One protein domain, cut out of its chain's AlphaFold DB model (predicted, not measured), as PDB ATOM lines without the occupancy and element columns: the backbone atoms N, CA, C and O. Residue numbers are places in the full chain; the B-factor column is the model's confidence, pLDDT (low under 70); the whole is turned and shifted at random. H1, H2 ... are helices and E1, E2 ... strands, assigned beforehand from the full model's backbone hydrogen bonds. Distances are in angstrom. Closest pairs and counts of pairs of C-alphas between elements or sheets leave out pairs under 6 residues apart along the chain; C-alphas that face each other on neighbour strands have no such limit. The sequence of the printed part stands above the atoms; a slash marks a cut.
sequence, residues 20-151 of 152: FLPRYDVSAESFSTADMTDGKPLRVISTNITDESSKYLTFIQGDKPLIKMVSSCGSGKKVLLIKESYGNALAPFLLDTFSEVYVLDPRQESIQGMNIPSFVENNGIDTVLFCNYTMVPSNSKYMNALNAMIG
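Overview. This is residues 20 to 151 of the 152 residues of an uncharacterized protein of human gut metagenome (UniProt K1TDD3). A twisted sheet of five strands is the core, with the short helices H2 and H3 on one face and H4 packed over the opposite face. The longest helix, H5, lies off the sheet, with its closest approach to H4 at the C-alphas of Met 149 and Ile 116, while little H1 is also off the sheet and follows a long stretch with no named element, residues 32 to 54. The printed part has 132 residues, with five named helices and five named strands in the order E1 H1 E2 E3 H2 H3 E4 H4 E5 H5; the sheet runs E1 E2 E4 E3 E5 and is mixed. The class is mixed, helices and strands, with under half of the residues in named elements. The whole is compact, with a radius of gyration of the C-alphas of 14.2 A and spans of 38 by 37 by 29 A.

Arrangement. Start at edge strand E1, residues 26 to 31, antiparallel to E2, residues 66 to 71; look for N 29 and O 68, 2.9 A apart. H1, residues 55 to 58, comes between them in the chain and is not on the sheet. Next find E3, residues 78 to 83, parallel to E4, residues 100 to 104, with N 81 and O 102 at 2.8 A. E4 is also antiparallel to E2, with N 69 and O 101 at 2.8 A. Between E3 and E4 in the chain come H2, residues 85 to 88, and H3, residues 91 to 94, on the same face of the sheet. E3, H2, H3 and E4 form a strand-helix-strand unit, two parallel neighbour strands with helices between, and its crossover is right-handed. H3 is only just over E4, with 3 of its C-alphas on that strand; the closest C-alphas, of Leu 94 and Val 101, are 6.8 A apart. H4, residues 116 to 123, is on the opposite face, over E3 at a height over the sheet of 10.0 A, and runs along the strands at 27 degrees to E3 on the local plane; its closest C-alpha to E3 is that of Val 120, 7.6 A from that of Leu 80. Edge strand E5, residues 127 to 131, is parallel to E3, with N 129 and O 80 at 2.8 A. E4, H4 and E5 form a split strand-helix-strand unit, its two strands running the same way with E3 between them, and its crossover is right-handed. H5, residues 140 to 150, is not on the sheet and only just touches H4, with 3 pairs of C-alphas within 8 A; the closest, of Ile 116 and Met 149, are 5.6 A apart. In H4 and H5 every O i to N i+4 pair is within hydrogen-bond range; H1, H2 and H3 are too short for such a pair.

Along the chain. Find C-alpha 26 at (113.230, 149.815, 113.517); from there E1 runs 16.9 A to C-alpha 31. E2 measures 16.8 A, E3 16.0 A, E4 13.1 A and E5 12.7 A. H4 measures 10.5 A from first to last C-alpha. H5 runs 15.0 A and ends with C-alpha 150 at (139.687, 147.507, 125.471).

Size, cuts and confidence. The C-alphas of Thr 50 and Gly 151, the two farthest apart, are 41.9 A from each other. The printed part has no cut. The links E1 to H1 and E4 to H4 are long. The mean pLDDT of the printed part is 96.1, and no printed residue is under 70.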
ATOM      1  N   PHE A  20     116.100 139.251 104.974       96.19
ATOM      2  CA  PHE A  20     114.901 139.153 105.789       96.19
ATOM      3  C   PHE A  20     114.671 140.505 106.451       96.19
ATOM      4  O   PHE A  20     115.605 141.112 106.981       96.19
ATOM      5  N   LEU A  21     113.441 141.008 106.371       96.38
ATOM      6  CA  LEU A  21     113.080 142.263 107.020       96.38
ATOM      7  C   LEU A  21     112.894 142.031 108.530       96.38
ATOM      8  O   LEU A  21     112.387 140.971 108.907       96.38
ATOM      9  N   PRO A  22     113.280 142.995 109.388       94.88
ATOM     10  CA  PRO A  22     113.000 142.925 110.820       94.88
ATOM     11  C   PRO A  22     111.508 142.711 111.096       94.88
ATOM     12  O   PRO A  22     110.660 143.235 110.371       94.88
ATOM     13  N   ARG A  23     111.177 141.958 112.154       96.25
ATOM     14  CA  ARG A  23     109.773 141.694 112.529       96.25
ATOM     15  C   ARG A  23     109.090 142.874 113.222       96.25
ATOM     16  O   ARG A  23     107.865 142.904 113.300       96.25
ATOM     17  N   TYR A  24     109.885 143.798 113.745       97.81
ATOM     18  CA  TYR A  24     109.455 144.960 114.513       97.81
ATOM     19  C   TYR A  24     109.798 146.252 113.772       97.81
ATOM     20  O   TYR A  24     110.613 146.250 112.846       97.81
ATOM     21  N   ASP A  25     109.208 147.362 114.211       98.00
ATOM     22  CA  ASP A  25     109.592 148.683 113.721       98.00
ATOM     23  C   ASP A  25     111.008 149.008 114.187       98.00
ATOM     24  O   ASP A  25     111.356 148.813 115.358       98.00
ATOM     25  N   VAL A  26     111.823 149.513 113.261       98.12
ATOM     26  CA  VAL A  26     113.230 149.815 113.517       98.12
ATOM     27  C   VAL A  26     113.617 151.199 113.015       98.12
ATOM     28  O   VAL A  26     113.174 151.643 111.954       98.12
ATOM     29  N   SER A  27     114.506 151.859 113.750       98.38
ATOM     30  CA  SER A  27     115.240 153.041 113.296       98.38
ATOM     31  C   SER A  27     116.740 152.798 113.430       98.38
ATOM     32  O   SER A  27     117.177 151.990 114.251       98.38
ATOM     33  N   ALA A  28     117.543 153.449 112.588       98.62
ATOM     34  CA  ALA A  28     118.990 153.303 112.628       98.62
ATOM     35  C   ALA A  28     119.710 154.579 112.195       98.62
ATOM     36  O   ALA A  28     119.320 155.228 111.222       98.62
ATOM     37  N   GLU A  29     120.803 154.881 112.887       98.81
ATOM     38  CA  GLU A  29     121.696 155.998 112.596       98.81
ATOM     39  C   GLU A  29     123.156 155.546 112.660       98.81
ATOM     40  O   GLU A  29     123.521 154.710 113.488       98.81
ATOM     41  N   SER A  30     123.998 156.103 111.790       98.56
ATOM     42  CA  SER A  30     125.456 155.980 111.884       98.56
ATOM     43  C   SER A  30     126.070 157.249 112.447       98.56
ATOM     44  O   SER A  30     125.624 158.342 112.098       98.56
ATOM     45  N   PHE A  31     127.149 157.083 113.200       98.62
ATOM     46  CA  PHE A  31     127.916 158.146 113.839       98.62
ATOM     47  C   PHE A  31     129.384 158.027 113.436       98.62
ATOM     48  O   PHE A  31     129.880 156.918 113.183       98.62
ATOM     49  N   SER A  32     130.083 159.158 113.353       97.50
ATOM     50  CA  SER A  32     131.527 159.144 113.100       97.50
ATOM     51  C   SER A  32     132.341 158.897 114.368       97.50
ATOM     52  O   SER A  32     133.425 158.316 114.277       97.50
ATOM     53  N   THR A  33     131.802 159.267 115.530       96.31
ATOM     54  CA  THR A  33     132.474 159.261 116.837       96.31
ATOM     55  C   THR A  33     131.623 158.600 117.928       96.31
ATOM     56  O   THR A  33     130.427 158.358 117.763       96.31
ATOM     57  N   ALA A  34     132.254 158.268 119.062       95.56
ATOM     58  CA  ALA A  34     131.623 157.496 120.141       95.56
ATOM     59  C   ALA A  34     130.656 158.314 121.019       95.56
ATOM     60  O   ALA A  34     129.876 157.736 121.772       95.56
ATOM     61  N   ASP A  35     130.704 159.644 120.930       95.12
ATOM     62  CA  ASP A  35     129.781 160.569 121.601       95.12
ATOM     63  C   ASP A  35     128.395 160.623 120.931       95.12
ATOM     64  O   ASP A  35     127.445 161.119 121.530       95.12
ATOM     65  N   MET A  36     128.276 160.079 119.712       97.06
ATOM     66  CA  MET A  36     127.036 159.972 118.942       97.06
ATOM     67  C   MET A  36     126.325 161.318 118.708       97.06
ATOM     68  O   MET A  36     125.096 161.398 118.731       97.06
ATOM     69  N   THR A  37     127.086 162.388 118.462       97.31
ATOM     70  CA  THR A  37     126.534 163.740 118.255       97.31
ATOM     71  C   THR A  37     126.185 164.060 116.795       97.31
ATOM     72  O   THR A  37     125.439 165.005 116.539       97.31
ATOM     73  N   ASP A  38     126.668 163.269 115.830       97.69
ATOM     74  CA  ASP A  38     126.582 163.540 114.387       97.69
ATOM     75  C   ASP A  38     125.714 162.537 113.599       97.69
ATOM     76  O   ASP A  38     126.012 162.200 112.448       97.69
ATOM     77  N   GLY A  39     124.629 162.069 114.222       98.25
ATOM     78  CA  GLY A  39     123.747 161.023 113.698       98.25
ATOM     79  C   GLY A  39     123.283 161.241 112.258       98.25
ATOM     80  O   GLY A  39     122.767 162.297 111.883       98.25
ATOM     81  N   LYS A  40     123.470 160.207 111.431       98.50
ATOM     82  CA  LYS A  40     122.982 160.149 110.047       98.50
ATOM     83  C   LYS A  40     122.067 158.942 109.869       98.50
ATOM     84  O   LYS A  40     122.552 157.820 110.035       98.50
ATOM     85  N   PRO A  41     120.796 159.132 109.472       98.25
ATOM     86  CA  PRO A  41     119.874 158.028 109.241       98.25
ATOM     87  C   PRO A  41     120.407 157.026 108.215       98.25
ATOM     88  O   PRO A  41     120.940 157.415 107.172       98.25
ATOM     89  N   LEU A  42     120.208 155.735 108.479       96.50
ATOM     90  CA  LEU A  42     120.528 154.654 107.548       96.50
ATOM     91  C   LEU A  42     119.424 153.601 107.505       96.50
ATOM     92  O   LEU A  42     118.604 153.476 108.412       96.50
ATOM     93  N   ARG A  43     119.413 152.809 106.431       97.38
ATOM     94  CA  ARG A  43     118.513 151.656 106.303       97.38
ATOM     95  C   ARG A  43     119.200 150.398 106.817       97.38
ATOM     96  O   ARG A  43     120.254 150.035 106.301       97.38
ATOM     97  N   VAL A  44     118.569 149.712 107.770       97.81
ATOM     98  CA  VAL A  44     119.049 148.420 108.297       97.81
ATOM     99  C   VAL A  44     119.141 147.377 107.178       97.81
ATOM    100  O   VAL A  44     120.160 146.704 107.048       97.81
ATOM    101  N   ILE A  45     118.101 147.298 106.338       98.12
ATOM    102  CA  ILE A  45     118.067 146.504 105.107       98.12
ATOM    103  C   ILE A  45     117.780 147.434 103.924       98.12
ATOM    104  O   ILE A  45     116.738 148.088 103.866       98.12
ATOM    105  N   SER A  46     118.703 147.507 102.968       96.75
ATOM    106  CA  SER A  46     118.524 148.234 101.708       96.75
ATOM    107  C   SER A  46     118.005 147.288 100.621       96.75
ATOM    108  O   SER A  46     118.733 146.420 100.146       96.75
ATOM    109  N   THR A  47     116.753 147.481 100.204       94.69
ATOM    110  CA  THR A  47     116.038 146.600  99.257       94.69
ATOM    111  C   THR A  47     116.286 146.926  97.783       94.69
ATOM    112  O   THR A  47     115.920 146.147  96.912       94.69
ATOM    113  N   ASN A  48     116.905 148.075  97.493       89.88
ATOM    114  CA  ASN A  48     116.997 148.636  96.140       89.88
ATOM    115  C   ASN A  48     118.452 148.709  95.637       89.88
ATOM    116  O   ASN A  48     118.836 149.679  94.985       89.88
ATOM    117  N   ILE A  49     119.285 147.721  95.981       91.12
ATOM    118  CA  ILE A  49     120.668 147.642  95.493       91.12
ATOM    119  C   ILE A  49     120.671 147.050  94.080       91.12
ATOM    120  O   ILE A  49     120.386 145.870  93.899       91.12
ATOM    121  N   THR A  50     120.986 147.877  93.083       86.81
ATOM    122  CA  THR A  50     121.004 147.483  91.662       86.81
ATOM    123  C   THR A  50     122.399 147.154  91.136       86.81
ATOM    124  O   THR A  50     122.523 146.428  90.155       86.81
ATOM    125  N   ASP A  51     123.456 147.653  91.784       87.56
ATOM    126  CA  ASP A  51     124.834 147.303  91.439       87.56
ATOM    127  C   ASP A  51     125.147 145.875  91.905       87.56
ATOM    128  O   ASP A  51     125.258 145.589  93.101       87.56
ATOM    129  N   GLU A  52     125.336 144.978  90.936       81.06
ATOM    130  CA  GLU A  52     125.626 143.567  91.178       81.06
ATOM    131  C   GLU A  52     126.891 143.342  92.009       81.06
ATOM    132  O   GLU A  52     127.013 142.335  92.708       81.06
ATOM    133  N   SER A  53     127.831 144.284  91.954       84.19
ATOM    134  CA  SER A  53     129.100 144.202  92.664       84.19
ATOM    135  C   SER A  53     129.029 144.698  94.113       84.19
ATOM    136  O   SER A  53     129.979 144.502  94.877       84.19
ATOM    137  N   SER A  54     127.889 145.279  94.495       89.94
ATOM    138  CA  SER A  54     127.652 145.923  95.787       89.94
ATOM    139  C   SER A  54     126.445 145.349  96.530       89.94
ATOM    140  O   SER A  54     126.013 145.936  97.519       89.94
ATOM    141  N   LYS A  55     125.923 144.180  96.116       92.62
ATOM    142  CA  LYS A  55     124.759 143.516  96.745       92.62
ATOM    143  C   LYS A  55     124.888 143.380  98.269       92.62
ATOM    144  O   LYS A  55     123.900 143.468  98.978       92.62
ATOM    145  N   TYR A  56     126.103 143.238  98.804       95.12
ATOM    146  CA  TYR A  56     126.318 143.140 100.253       95.12
ATOM    147  C   TYR A  56     126.028 144.444 101.030       95.12
ATOM    148  O   TYR A  56     125.786 144.397 102.235       95.12
ATOM    149  N   LEU A  57     125.956 145.604 100.357       95.75
ATOM    150  CA  LEU A  57     125.481 146.865 100.952       95.75
ATOM    151  C   LEU A  57     123.997 146.820 101.350       95.75
ATOM    152  O   LEU A  57     123.512 147.755 101.992       95.75
ATOM    153  N   THR A  58     123.278 145.743 101.011       97.56
ATOM    154  CA  THR A  58     121.953 145.442 101.557       97.56
ATOM    155  C   THR A  58     121.944 145.517 103.080       97.56
ATOM    156  O   THR A  58     120.997 146.063 103.634       97.56
ATOM    157  N   PHE A  59     122.989 145.049 103.765       98.38
ATOM    158  CA  PHE A  59     123.020 145.020 105.225       98.38
ATOM    159  C   PHE A  59     123.709 146.261 105.794       98.38
ATOM    160  O   PHE A  59     124.878 146.516 105.498       98.38
ATOM    161  N   ILE A  60     122.972 147.040 106.597       98.19
ATOM    162  CA  ILE A  60     123.415 148.236 107.344       98.19
ATOM    163  C   ILE A  60     124.229 149.269 106.538       98.19
ATOM    164  O   ILE A  60     124.910 150.123 107.100       98.19
ATOM    165  N   GLN A  61     124.134 149.217 105.205       96.56
ATOM    166  CA  GLN A  61     124.841 150.084 104.256       96.56
ATOM    167  C   GLN A  61     126.375 150.037 104.375       96.56
ATOM    168  O   GLN A  61     127.063 151.020 104.075       96.56
ATOM    169  N   GLY A  62     126.906 148.873 104.762       95.88
ATOM    170  CA  GLY A  62     128.337 148.594 104.823       95.88
ATOM    171  C   GLY A  62     128.991 148.944 106.159       95.88
ATOM    172  O   GLY A  62     128.360 148.973 107.212       95.88
ATOM    173  N   ASP A  63     130.300 149.175 106.114       96.75
ATOM    174  CA  ASP A  63     131.099 149.408 107.312       96.75
ATOM    175  C   ASP A  63     131.054 150.886 107.713       96.75
ATOM    176  O   ASP A  63     131.436 151.770 106.943       96.75
ATOM    177  N   LYS A  64     130.563 151.146 108.927       97.69
ATOM    178  CA  LYS A  64     130.482 152.469 109.556       97.69
ATOM    179  C   LYS A  64     131.252 152.450 110.880       97.69
ATOM    180  O   LYS A  64     131.366 151.369 111.458       97.69
ATOM    181  N   PRO A  65     131.751 153.604 111.365       97.69
ATOM    182  CA  PRO A  65     132.470 153.678 112.640       97.69
ATOM    183  C   PRO A  65     131.621 153.161 113.796       97.69
ATOM    184  O   PRO A  65     132.015 152.217 114.479       97.69
ATOM    185  N   LEU A  66     130.420 153.714 113.934       98.69
ATOM    186  CA  LEU A  66     129.440 153.292 114.914       98.69
ATOM    187  C   LEU A  66     128.042 153.385 114.303       98.69
ATOM    188  O   LEU A  66     127.733 154.333 113.580       98.69
ATOM    189  N   ILE A  67     127.194 152.405 114.586       98.81
ATOM    190  CA  ILE A  67     125.766 152.435 114.263       98.81
ATOM    191  C   ILE A  67     124.991 152.202 115.546       98.81
ATOM    192  O   ILE A  67     125.342 151.313 116.318       98.81
ATOM    193  N   LYS A  68     123.905 152.947 115.730       98.81
ATOM    194  CA  LYS A  68     122.869 152.636 116.709       98.81
ATOM    195  C   LYS A  68     121.600 152.256 115.966       98.81
ATOM    196  O   LYS A  68     121.123 153.020 115.130       98.81
ATOM    197  N   MET A  69     121.059 151.086 116.272       98.81
ATOM    198  CA  MET A  69     119.763 150.629 115.783       98.81
ATOM    199  C   MET A  69     118.827 150.427 116.971       98.81
ATOM    200  O   MET A  69     119.237 149.875 117.992       98.81
ATOM    201  N   VAL A  70     117.582 150.867 116.838       98.69
ATOM    202  CA  VAL A  70     116.546 150.760 117.870       98.69
ATOM    203  C   VAL A  70     115.391 149.938 117.316       98.69
ATOM    204  O   VAL A  70     115.001 150.133 116.166       98.69
ATOM    205  N   SER A  71     114.859 149.022 118.123       98.50
ATOM    206  CA  SER A  71     113.755 148.122 117.777       98.50
ATOM    207  C   SER A  71     112.602 148.246 118.765       98.50
ATOM    208  O   SER A  71     112.817 148.324 119.978       98.50
ATOM    209  N   SER A  72     111.367 148.173 118.267       98.44
ATOM    210  CA  SER A  72     110.159 148.122 119.101       98.44
ATOM    211  C   SER A  72     109.869 146.740 119.717       98.44
ATOM    212  O   SER A  72     108.791 146.534 120.269       98.44
ATOM    213  N   CYS A  73     110.825 145.799 119.698       97.19
ATOM    214  CA  CYS A  73     110.667 144.443 120.249       97.19
ATOM    215  C   CYS A  73     110.392 144.377 121.767       97.19
ATOM    216  O   CYS A  73     109.954 143.342 122.266       97.19
ATOM    217  N   GLY A  74     110.651 145.461 122.509       94.06
ATOM    218  CA  GLY A  74     110.255 145.609 123.914       94.06
ATOM    219  C   GLY A  74     111.038 144.771 124.931       94.06
ATOM    220  O   GLY A  74     110.596 144.643 126.070       94.06
ATOM    221  N   SER A  75     112.190 144.199 124.562       96.69
ATOM    222  CA  SER A  75     112.996 143.383 125.482       96.69
ATOM    223  C   SER A  75     113.752 144.192 126.541       96.69
ATOM    224  O   SER A  75     114.152 143.627 127.556       96.69
ATOM    225  N   GLY A  76     114.001 145.482 126.289       97.00
ATOM    226  CA  GLY A  76     114.832 146.350 127.129       97.00
ATOM    227  C   GLY A  76     116.328 146.018 127.091       97.00
ATOM    228  O   GLY A  76     117.122 146.774 127.641       97.00
ATOM    229  N   LYS A  77     116.721 144.923 126.426       98.25
ATOM    230  CA  LYS A  77     118.109 144.456 126.356       98.25
ATOM    231  C   LYS A  77     118.897 145.234 125.318       98.25
ATOM    232  O   LYS A  77     118.372 145.530 124.238       98.25
ATOM    233  N   LYS A  78     120.179 145.457 125.591       98.81
ATOM    234  CA  LYS A  78     121.094 146.157 124.684       98.81
ATOM    235  C   LYS A  78     122.333 145.327 124.370       98.81
ATOM    236  O   LYS A  78     122.884 144.661 125.246       98.81
ATOM    237  N   VAL A  79     122.792 145.390 123.122       98.88
ATOM    238  CA  VAL A  79     123.989 144.667 122.665       98.88
ATOM    239  C   VAL A  79     124.960 145.581 121.928       98.88
ATOM    240  O   VAL A  79     124.545 146.399 121.111       98.88
ATOM    241  N   LEU A  80     126.256 145.401 122.181       98.88
ATOM    242  CA  LEU A  80     127.339 145.903 121.343       98.88
ATOM    243  C   LEU A  80     127.867 144.767 120.462       98.88
ATOM    244  O   LEU A  80     128.504 143.837 120.953       98.88
ATOM    245  N   LEU A  81     127.622 144.853 119.159       98.81
ATOM    246  CA  LEU A  81     128.218 144.005 118.137       98.81
ATOM    247  C   LEU A  81     129.550 144.614 117.677       98.81
ATOM    248  O   LEU A  81     129.565 145.638 116.997       98.81
ATOM    249  N   ILE A  82     130.662 143.961 118.006       98.19
ATOM    250  CA  ILE A  82     132.005 144.326 117.548       98.19
ATOM    251  C   ILE A  82     132.366 143.425 116.369       98.19
ATOM    252  O   ILE A  82     132.458 142.200 116.505       98.19
ATOM    253  N   LYS A  83     132.545 144.025 115.194       97.25
ATOM    254  CA  LYS A  83     132.594 143.286 113.928       97.25
ATOM    255  C   LYS A  83     133.540 143.905 112.907       97.25
ATOM    256  O   LYS A  83     133.936 145.063 113.015       97.25
ATOM    257  N   GLU A  84     133.834 143.149 111.861       94.62
ATOM    258  CA  GLU A  84     134.141 143.673 110.528       94.62
ATOM    259  C   GLU A  84     133.007 143.318 109.552       94.62
ATOM    260  O   GLU A  84     131.966 142.819 109.972       94.62
ATOM    261  N   SER A  85     133.178 143.586 108.258       95.44
ATOM    262  CA  SER A  85     132.183 143.357 107.202       95.44
ATOM    263  C   SER A  85     131.341 142.073 107.321       95.44
ATOM    264  O   SER A  85     130.144 142.125 107.035       95.44
ATOM    265  N   TYR A  86     131.884 140.946 107.789       96.00
ATOM    266  CA  TYR A  86     131.134 139.696 107.978       96.00
ATOM    267  C   TYR A  86     129.944 139.831 108.944       96.00
ATOM    268  O   TYR A  86     128.896 139.230 108.728       96.00
ATOM    269  N   GLY A  87     130.054 140.683 109.968       97.69
ATOM    270  CA  GLY A  87     128.977 140.928 110.930       97.69
ATOM    271  C   GLY A  87     127.819 141.773 110.389       97.69
ATOM    272  O   GLY A  87     126.767 141.820 111.026       97.69
ATOM    273  N   ASN A  88     127.964 142.416 109.221       98.12
ATOM    274  CA  ASN A  88     126.915 143.279 108.659       98.12
ATOM    275  C   ASN A  88     125.615 142.501 108.447       98.12
ATOM    276  O   ASN A  88     124.555 142.983 108.835       98.12
ATOM    277  N   ALA A  89     125.700 141.287 107.897       97.56
ATOM    278  CA  ALA A  89     124.535 140.442 107.649       97.56
ATOM    279  C   ALA A  89     123.866 139.920 108.931       97.56
ATOM    280  O   ALA A  89     122.669 139.653 108.920       97.56
ATOM    281  N   LEU A  90     124.606 139.802 110.041       98.25
ATOM    282  CA  LEU A  90     124.054 139.380 111.331       98.25
ATOM    283  C   LEU A  90     123.300 140.515 112.037       98.25
ATOM    284  O   LEU A  90     122.288 140.263 112.687       98.25
ATOM    285  N   ALA A  91     123.788 141.753 111.919       98.50
ATOM    286  CA  ALA A  91     123.300 142.888 112.701       98.50
ATOM    287  C   ALA A  91     121.764 143.082 112.659       98.50
ATOM    288  O   ALA A  91     121.183 143.275 113.729       98.50
ATOM    289  N   PRO A  92     121.070 142.967 111.504       98.31
ATOM    290  CA  PRO A  92     119.611 143.088 111.440       98.31
ATOM    291  C   PRO A  92     118.857 142.066 112.297       98.31
ATOM    292  O   PRO A  92     117.847 142.408 112.900       98.31
ATOM    293  N   PHE A  93     119.356 140.831 112.406       98.12
ATOM    294  CA  PHE A  93     118.693 139.773 113.177       98.12
ATOM    295  C   PHE A  93     118.739 140.019 114.689       98.12
ATOM    296  O   PHE A  93     117.907 139.494 115.428       98.12
ATOM    297  N   LEU A  94     119.676 140.841 115.170       98.44
ATOM    298  CA  LEU A  94     119.759 141.191 116.589       98.44
ATOM    299  C   LEU A  94     118.565 142.050 117.043       98.44
ATOM    300  O   LEU A  94     118.199 141.994 118.216       98.44
ATOM    301  N   LEU A  95     117.910 142.776 116.129       98.31
ATOM    302  CA  LEU A  95     116.770 143.657 116.429       98.31
ATOM    303  C   LEU A  95     115.507 142.901 116.860       98.31
ATOM    304  O   LEU A  95     114.599 143.485 117.450       98.31
ATOM    305  N   ASP A  96     115.467 141.593 116.631       96.75
ATOM    306  CA  ASP A  96     114.393 140.719 117.095       96.75
ATOM    307  C   ASP A  96     114.536 140.324 118.576       96.75
ATOM    308  O   ASP A  96     113.589 139.816 119.173       96.75
ATOM    309  N   THR A  97     115.724 140.522 119.160       96.88
ATOM    310  CA  THR A  97     116.059 140.122 120.539       96.88
ATOM    311  C   THR A  97     116.431 141.314 121.416       96.88
ATOM    312  O   THR A  97     116.096 141.337 122.602       96.88
ATOM    313  N   PHE A  98     117.116 142.311 120.856       98.50
ATOM    314  CA  PHE A  98     117.629 143.477 121.571       98.50
ATOM    315  C   PHE A  98     116.873 144.735 121.149       98.50
ATOM    316  O   PHE A  98     116.672 144.977 119.958       98.50
ATOM    317  N   SER A  99     116.462 145.541 122.129       98.50
ATOM    318  CA  SER A  99     115.807 146.830 121.887       98.50
ATOM    319  C   SER A  99     116.783 147.880 121.365       98.50
ATOM    320  O   SER A  99     116.379 148.736 120.584       98.50
ATOM    321  N   GLU A 100     118.063 147.791 121.739       98.75
ATOM    322  CA  GLU A 100     119.132 148.617 121.169       98.75
ATOM    323  C   GLU A 100     120.300 147.735 120.707       98.75
ATOM    324  O   GLU A 100     120.826 146.915 121.464       98.75
ATOM    325  N   VAL A 101     120.719 147.916 119.456       98.81
ATOM    326  CA  VAL A 101     121.879 147.246 118.859       98.81
ATOM    327  C   VAL A 101     122.880 148.315 118.452       98.81
ATOM    328  O   VAL A 101     122.636 149.101 117.536       98.81
ATOM    329  N   TYR A 102     124.025 148.322 119.119       98.88
ATOM    330  CA  TYR A 102     125.175 149.135 118.764       98.88
ATOM    331  C   TYR A 102     126.109 148.292 117.898       98.88
ATOM    332  O   TYR A 102     126.432 147.167 118.267       98.88
ATOM    333  N   VAL A 103     126.547 148.799 116.750       98.88
ATOM    334  CA  VAL A 103     127.476 148.093 115.856       98.88
ATOM    335  C   VAL A 103     128.749 148.911 115.724       98.88
ATOM    336  O   VAL A 103     128.710 150.023 115.204       98.88
ATOM    337  N   LEU A 104     129.865 148.352 116.179       98.56
ATOM    338  CA  LEU A 104     131.187 148.972 116.168       98.56
ATOM    339  C   LEU A 104     132.093 148.250 115.172       98.56
ATOM    340  O   LEU A 104     132.234 147.025 115.219       98.56
ATOM    341  N   ASP A 105     132.747 149.021 114.304       97.38
ATOM    342  CA  ASP A 105     133.826 148.541 113.444       97.38
ATOM    343  C   ASP A 105     135.161 149.175 113.865       97.38
ATOM    344  O   ASP A 105     135.443 150.321 113.496       97.38
ATOM    345  N   PRO A 106     136.020 148.452 114.612       95.94
ATOM    346  CA  PRO A 106     137.261 149.007 115.156       95.94
ATOM    347  C   PRO A 106     138.248 149.513 114.096       95.94
ATOM    348  O   PRO A 106     139.175 150.253 114.413       95.94
ATOM    349  N   ARG A 107     138.088 149.123 112.823       95.12
ATOM    350  CA  ARG A 107     139.017 149.498 111.741       95.12
ATOM    351  C   ARG A 107     138.863 150.954 111.307       95.12
ATOM    352  O   ARG A 107     139.718 151.445 110.564       95.12
ATOM    353  N   GLN A 108     137.764 151.599 111.689       96.12
ATOM    354  CA  GLN A 108     137.421 152.948 111.265       96.12
ATOM    355  C   GLN A 108     138.272 153.963 112.024       96.12
ATOM    356  O   GLN A 108     138.367 153.930 113.244       96.12
ATOM    357  N   GLU A 109     138.924 154.869 111.303       94.00
ATOM    358  CA  GLU A 109     139.893 155.792 111.908       94.00
ATOM    359  C   GLU A 109     139.230 156.792 112.858       94.00
ATOM    360  O   GLU A 109     139.784 157.090 113.910       94.00
ATOM    361  N   SER A 110     138.011 157.236 112.548       95.62
ATOM    362  CA  SER A 110     137.287 158.231 113.349       95.62
ATOM    363  C   SER A 110     136.819 157.728 114.719       95.62
ATOM    364  O   SER A 110     136.492 158.544 115.574       95.62
ATOM    365  N   ILE A 111     136.792 156.407 114.939       94.56
ATOM    366  CA  ILE A 111     136.411 155.805 116.227       94.56
ATOM    367  C   ILE A 111     137.628 155.364 117.053       94.56
ATOM    368  O   ILE A 111     137.476 154.910 118.188       94.56
ATOM    369  N   GLN A 112     138.847 155.504 116.518       91.12
ATOM    370  CA  GLN A 112     140.068 155.212 117.272       91.12
ATOM    371  C   GLN A 112     140.160 156.115 118.510       91.12
ATOM    372  O   GLN A 112     139.876 157.307 118.450       91.12
ATOM    373  N   GLY A 113     140.542 155.530 119.648       87.88
ATOM    374  CA  GLY A 113     140.559 156.212 120.950       87.88
ATOM    375  C   GLY A 113     139.278 156.048 121.775       87.88
ATOM    376  O   GLY A 113     139.254 156.437 122.940       87.88
ATOM    377  N   MET A 114     138.233 155.429 121.219       94.94
ATOM    378  CA  MET A 114     137.075 154.973 121.989       94.94
ATOM    379  C   MET A 114     137.500 154.002 123.102       94.94
ATOM    380  O   MET A 114     138.253 153.067 122.851       94.94
ATOM    381  N   ASN A 115     136.970 154.175 124.314       97.19
ATOM    382  CA  ASN A 115     137.089 153.187 125.386       97.19
ATOM    383  C   ASN A 115     135.820 152.322 125.421       97.19
ATOM    384  O   ASN A 115     134.741 152.812 125.763       97.19
ATOM    385  N   ILE A 116     135.934 151.046 125.041       98.00
ATOM    386  CA  ILE A 116     134.791 150.122 124.975       98.00
ATOM    387  C   ILE A 116     134.171 149.881 126.361       98.00
ATOM    388  O   ILE A 116     132.948 149.988 126.449       98.00
ATOM    389  N   PRO A 117     134.937 149.603 127.439       97.56
ATOM    390  CA  PRO A 117     134.361 149.434 128.776       97.56
ATOM    391  C   PRO A 117     133.495 150.619 129.228       97.56
ATOM    392  O   PRO A 117     132.335 150.426 129.585       97.56
ATOM    393  N   SER A 118     134.006 151.850 129.127       97.44
ATOM    394  CA  SER A 118     133.244 153.056 129.464       97.44
ATOM    395  C   SER A 118     132.046 153.256 128.542       97.44
ATOM    396  O   SER A 118     130.989 153.677 128.998       97.44
ATOM    397  N   PHE A 119     132.166 152.948 127.247       98.19
ATOM    398  CA  PHE A 119     131.029 153.039 126.333       98.19
ATOM    399  C   PHE A 119     129.911 152.054 126.697       98.19
ATOM    400  O   PHE A 119     128.739 152.432 126.668       98.19
ATOM    401  N   VAL A 120     130.267 150.817 127.051       98.50
ATOM    402  CA  VAL A 120     129.332 149.779 127.512       98.50
ATOM    403  C   VAL A 120     128.610 150.233 128.777       98.50
ATOM    404  O   VAL A 120     127.381 150.186 128.817       98.50
ATOM    405  N   GLU A 121     129.351 150.737 129.766       98.00
ATOM    406  CA  GLU A 121     128.793 151.238 131.025       98.00
ATOM    407  C   GLU A 121     127.864 152.441 130.801       98.00
ATOM    408  O   GLU A 121     126.697 152.410 131.191       98.00
ATOM    409  N   ASN A 122     128.333 153.463 130.076       97.81
ATOM    410  CA  ASN A 122     127.589 154.704 129.843       97.81
ATOM    411  C   ASN A 122     126.293 154.502 129.044       97.81
ATOM    412  O   ASN A 122     125.368 155.306 129.159       97.81
ATOM    413  N   ASN A 123     126.213 153.451 128.223       98.12
ATOM    414  CA  ASN A 123     125.024 153.143 127.423       98.12
ATOM    415  C   ASN A 123     124.122 152.067 128.052       98.12
ATOM    416  O   ASN A 123     123.042 151.795 127.513       98.12
ATOM    417  N   GLY A 124     124.534 151.471 129.179       98.12
ATOM    418  CA  GLY A 124     123.819 150.372 129.828       98.12
ATOM    419  C   GLY A 124     123.734 149.132 128.938       98.12
ATOM    420  O   GLY A 124     122.645 148.607 128.725       98.12
ATOM    421  N   ILE A 125     124.855 148.731 128.333       98.62
ATOM    422  CA  ILE A 125     124.911 147.589 127.413       98.62
ATOM    423  C   ILE A 125     125.062 146.280 128.197       98.62
ATOM    424  O   ILE A 125     126.049 146.083 128.898       98.62
ATOM    425  N   ASP A 126     124.109 145.359 128.026       96.12
ATOM    426  CA  ASP A 126     124.055 144.087 128.767       96.12
ATOM    427  C   ASP A 126     124.900 142.977 128.133       96.12
ATOM    428  O   ASP A 126     125.208 141.964 128.759       96.12
ATOM    429  N   THR A 127     125.187 143.086 126.836       98.44
ATOM    430  CA  THR A 127     125.835 142.025 126.059       98.44
ATOM    431  C   THR A 127     126.848 142.613 125.092       98.44
ATOM    432  O   THR A 127     126.548 143.541 124.346       98.44
ATOM    433  N   VAL A 128     128.043 142.029 125.051       98.44
ATOM    434  CA  VAL A 128     129.044 142.311 124.018       98.44
ATOM    435  C   VAL A 128     129.204 141.060 123.163       98.44
ATOM    436  O   VAL A 128     129.468 139.977 123.682       98.44
ATOM    437  N   LEU A 129     129.026 141.205 121.854       98.38
ATOM    438  CA  LEU A 129     129.112 140.127 120.875       98.38
ATOM    439  C   LEU A 129     130.215 140.437 119.868       98.38
ATOM    440  O   LEU A 129     130.180 141.465 119.200       98.38
ATOM    441  N   PHE A 130     131.155 139.512 119.701       96.69
ATOM    442  CA  PHE A 130     132.135 139.563 118.621       96.69
ATOM    443  C   PHE A 130     131.663 138.685 117.461       96.69
ATOM    444  O   PHE A 130     131.439 137.490 117.644       96.69
ATOM    445  N   CYS A 131     131.533 139.258 116.263       96.50
ATOM    446  CA  CYS A 131     131.204 138.507 115.048       96.50
ATOM    447  C   CYS A 131     132.148 138.916 113.921       96.50
ATOM    448  O   CYS A 131     132.035 139.996 113.347       96.50
ATOM    449  N   ASN A 132     133.104 138.042 113.640       94.62
ATOM    450  CA  ASN A 132     134.221 138.304 112.750       94.62
ATOM    451  C   ASN A 132     134.547 137.031 111.976       94.62
ATOM    452  O   ASN A 132     134.417 135.930 112.520       94.62
ATOM    453  N   TYR A 133     135.019 137.162 110.736       91.56
ATOM    454  CA  TYR A 133     135.545 136.000 110.023       91.56
ATOM    455  C   TYR A 133     136.821 135.455 110.701       91.56
ATOM    456  O   TYR A 133     137.563 136.175 111.374       91.56
ATOM    457  N   THR A 134     137.109 134.166 110.509       91.88
ATOM    458  CA  THR A 134     138.108 133.414 111.294       91.88
ATOM    459  C   THR A 134     139.526 134.001 111.292       91.88
ATOM    460  O   THR A 134     140.246 133.801 112.265       91.88
ATOM    461  N   MET A 135     139.947 134.737 110.253       91.25
ATOM    462  CA  MET A 135     141.311 135.296 110.200       91.25
ATOM    463  C   MET A 135     141.424 136.726 110.735       91.25
ATOM    464  O   MET A 135     142.530 137.266 110.737       91.25
ATOM    465  N   VAL A 136     140.346 137.354 111.216       91.69
ATOM    466  CA  VAL A 136     140.423 138.697 111.830       91.69
ATOM    467  C   VAL A 136     141.494 138.809 112.922       91.69
ATOM    468  O   VAL A 136     142.204 139.812 112.904       91.69
ATOM    469  N   PRO A 137     141.726 137.803 113.790       89.38
ATOM    470  CA  PRO A 137     142.810 137.867 114.773       89.38
ATOM    471  C   PRO A 137     144.220 138.021 114.175       89.38
ATOM    472  O   PRO A 137     145.126 138.486 114.856       89.38
ATOM    473  N   SER A 138     144.423 137.663 112.901       91.62
ATOM    474  CA  SER A 138     145.694 137.880 112.189       91.62
ATOM    475  C   SER A 138     145.810 139.270 111.547       91.62
ATOM    476  O   SER A 138     146.876 139.650 111.062       91.62
ATOM    477  N   ASN A 139     144.728 140.055 111.536       93.44
ATOM    478  CA  ASN A 139     144.711 141.404 110.990       93.44
ATOM    479  C   ASN A 139     145.174 142.412 112.052       93.44
ATOM    480  O   ASN A 139     144.411 142.799 112.936       93.44
ATOM    481  N   SER A 140     146.415 142.884 111.927       93.50
ATOM    482  CA  SER A 140     147.002 143.845 112.866       93.50
ATOM    483  C   SER A 140     146.248 145.173 112.927       93.50
ATOM    484  O   SER A 140     146.126 145.734 114.008       93.50
ATOM    485  N   LYS A 141     145.675 145.669 111.819       91.44
ATOM    486  CA  LYS A 141     144.871 146.906 111.837       91.44
ATOM    487  C   LYS A 141     143.651 146.754 112.745       91.44
ATOM    488  O   LYS A 141     143.368 147.649 113.531       91.44
ATOM    489  N   TYR A 142     142.945 145.629 112.640       94.44
ATOM    490  CA  TYR A 142     141.795 145.342 113.496       94.44
ATOM    491  C   TYR A 142     142.226 145.123 114.949       94.44
ATOM    492  O   TYR A 142     141.697 145.770 115.847       94.44
ATOM    493  N   MET A 143     143.200 144.236 115.180       94.88
ATOM    494  CA  MET A 143     143.599 143.839 116.532       94.88
ATOM    495  C   MET A 143     144.275 144.965 117.309       94.88
ATOM    496  O   MET A 143     143.978 145.132 118.484       94.88
ATOM    497  N   ASN A 144     145.118 145.780 116.670       95.12
ATOM    498  CA  ASN A 144     145.737 146.927 117.335       95.12
ATOM    499  C   ASN A 144     144.680 147.952 117.754       95.12
ATOM    500  O   ASN A 144     144.730 148.455 118.874       95.12
ATOM    501  N   ALA A 145     143.711 148.237 116.876       95.06
ATOM    502  CA  ALA A 145     142.621 149.147 117.198       95.06
ATOM    503  C   ALA A 145     141.746 148.591 118.329       95.06
ATOM    504  O   ALA A 145     141.476 149.301 119.293       95.06
ATOM    505  N   LEU A 146     141.362 147.313 118.257       95.69
ATOM    506  CA  LEU A 146     140.563 146.667 119.295       95.69
ATOM    507  C   LEU A 146     141.286 146.643 120.650       95.69
ATOM    508  O   LEU A 146     140.686 147.046 121.643       95.69
ATOM    509  N   ASN A 147     142.555 146.223 120.695       95.50
ATOM    510  CA  ASN A 147     143.350 146.161 121.928       95.50
ATOM    511  C   ASN A 147     143.451 147.538 122.596       95.50
ATOM    512  O   ASN A 147     143.191 147.666 123.793       95.50
ATOM    513  N   ALA A 148     143.703 148.587 121.804       95.75
ATOM    514  CA  ALA A 148     143.722 149.959 122.299       95.75
ATOM    515  C   ALA A 148     142.369 150.396 122.896       95.75
ATOM    516  O   ALA A 148     142.344 151.115 123.891       95.75
ATOM    517  N   MET A 149     141.247 149.947 122.321       96.62
ATOM    518  CA  MET A 149     139.902 150.299 122.795       96.62
ATOM    519  C   MET A 149     139.464 149.534 124.053       96.62
ATOM    520  O   MET A 149     138.634 150.037 124.813       96.62
ATOM    521  N   ILE A 150     139.985 148.323 124.278       94.62
ATOM    522  CA  ILE A 150     139.687 147.507 125.471       94.62
ATOM    523  C   ILE A 150     140.708 147.698 126.605       94.62
ATOM    524  O   ILE A 150     140.469 147.214 127.708       94.62
ATOM    525  N   GLY A 151     141.811 148.413 126.353       84.31
ATOM    526  CA  GLY A 151     142.869 148.670 127.334       84.31
ATOM    527  C   GLY A 151     143.816 147.486 127.566       84.31
ATOM    528  O   GLY A 151     144.291 147.321 128.689       84.31
TER     529      GLY A 151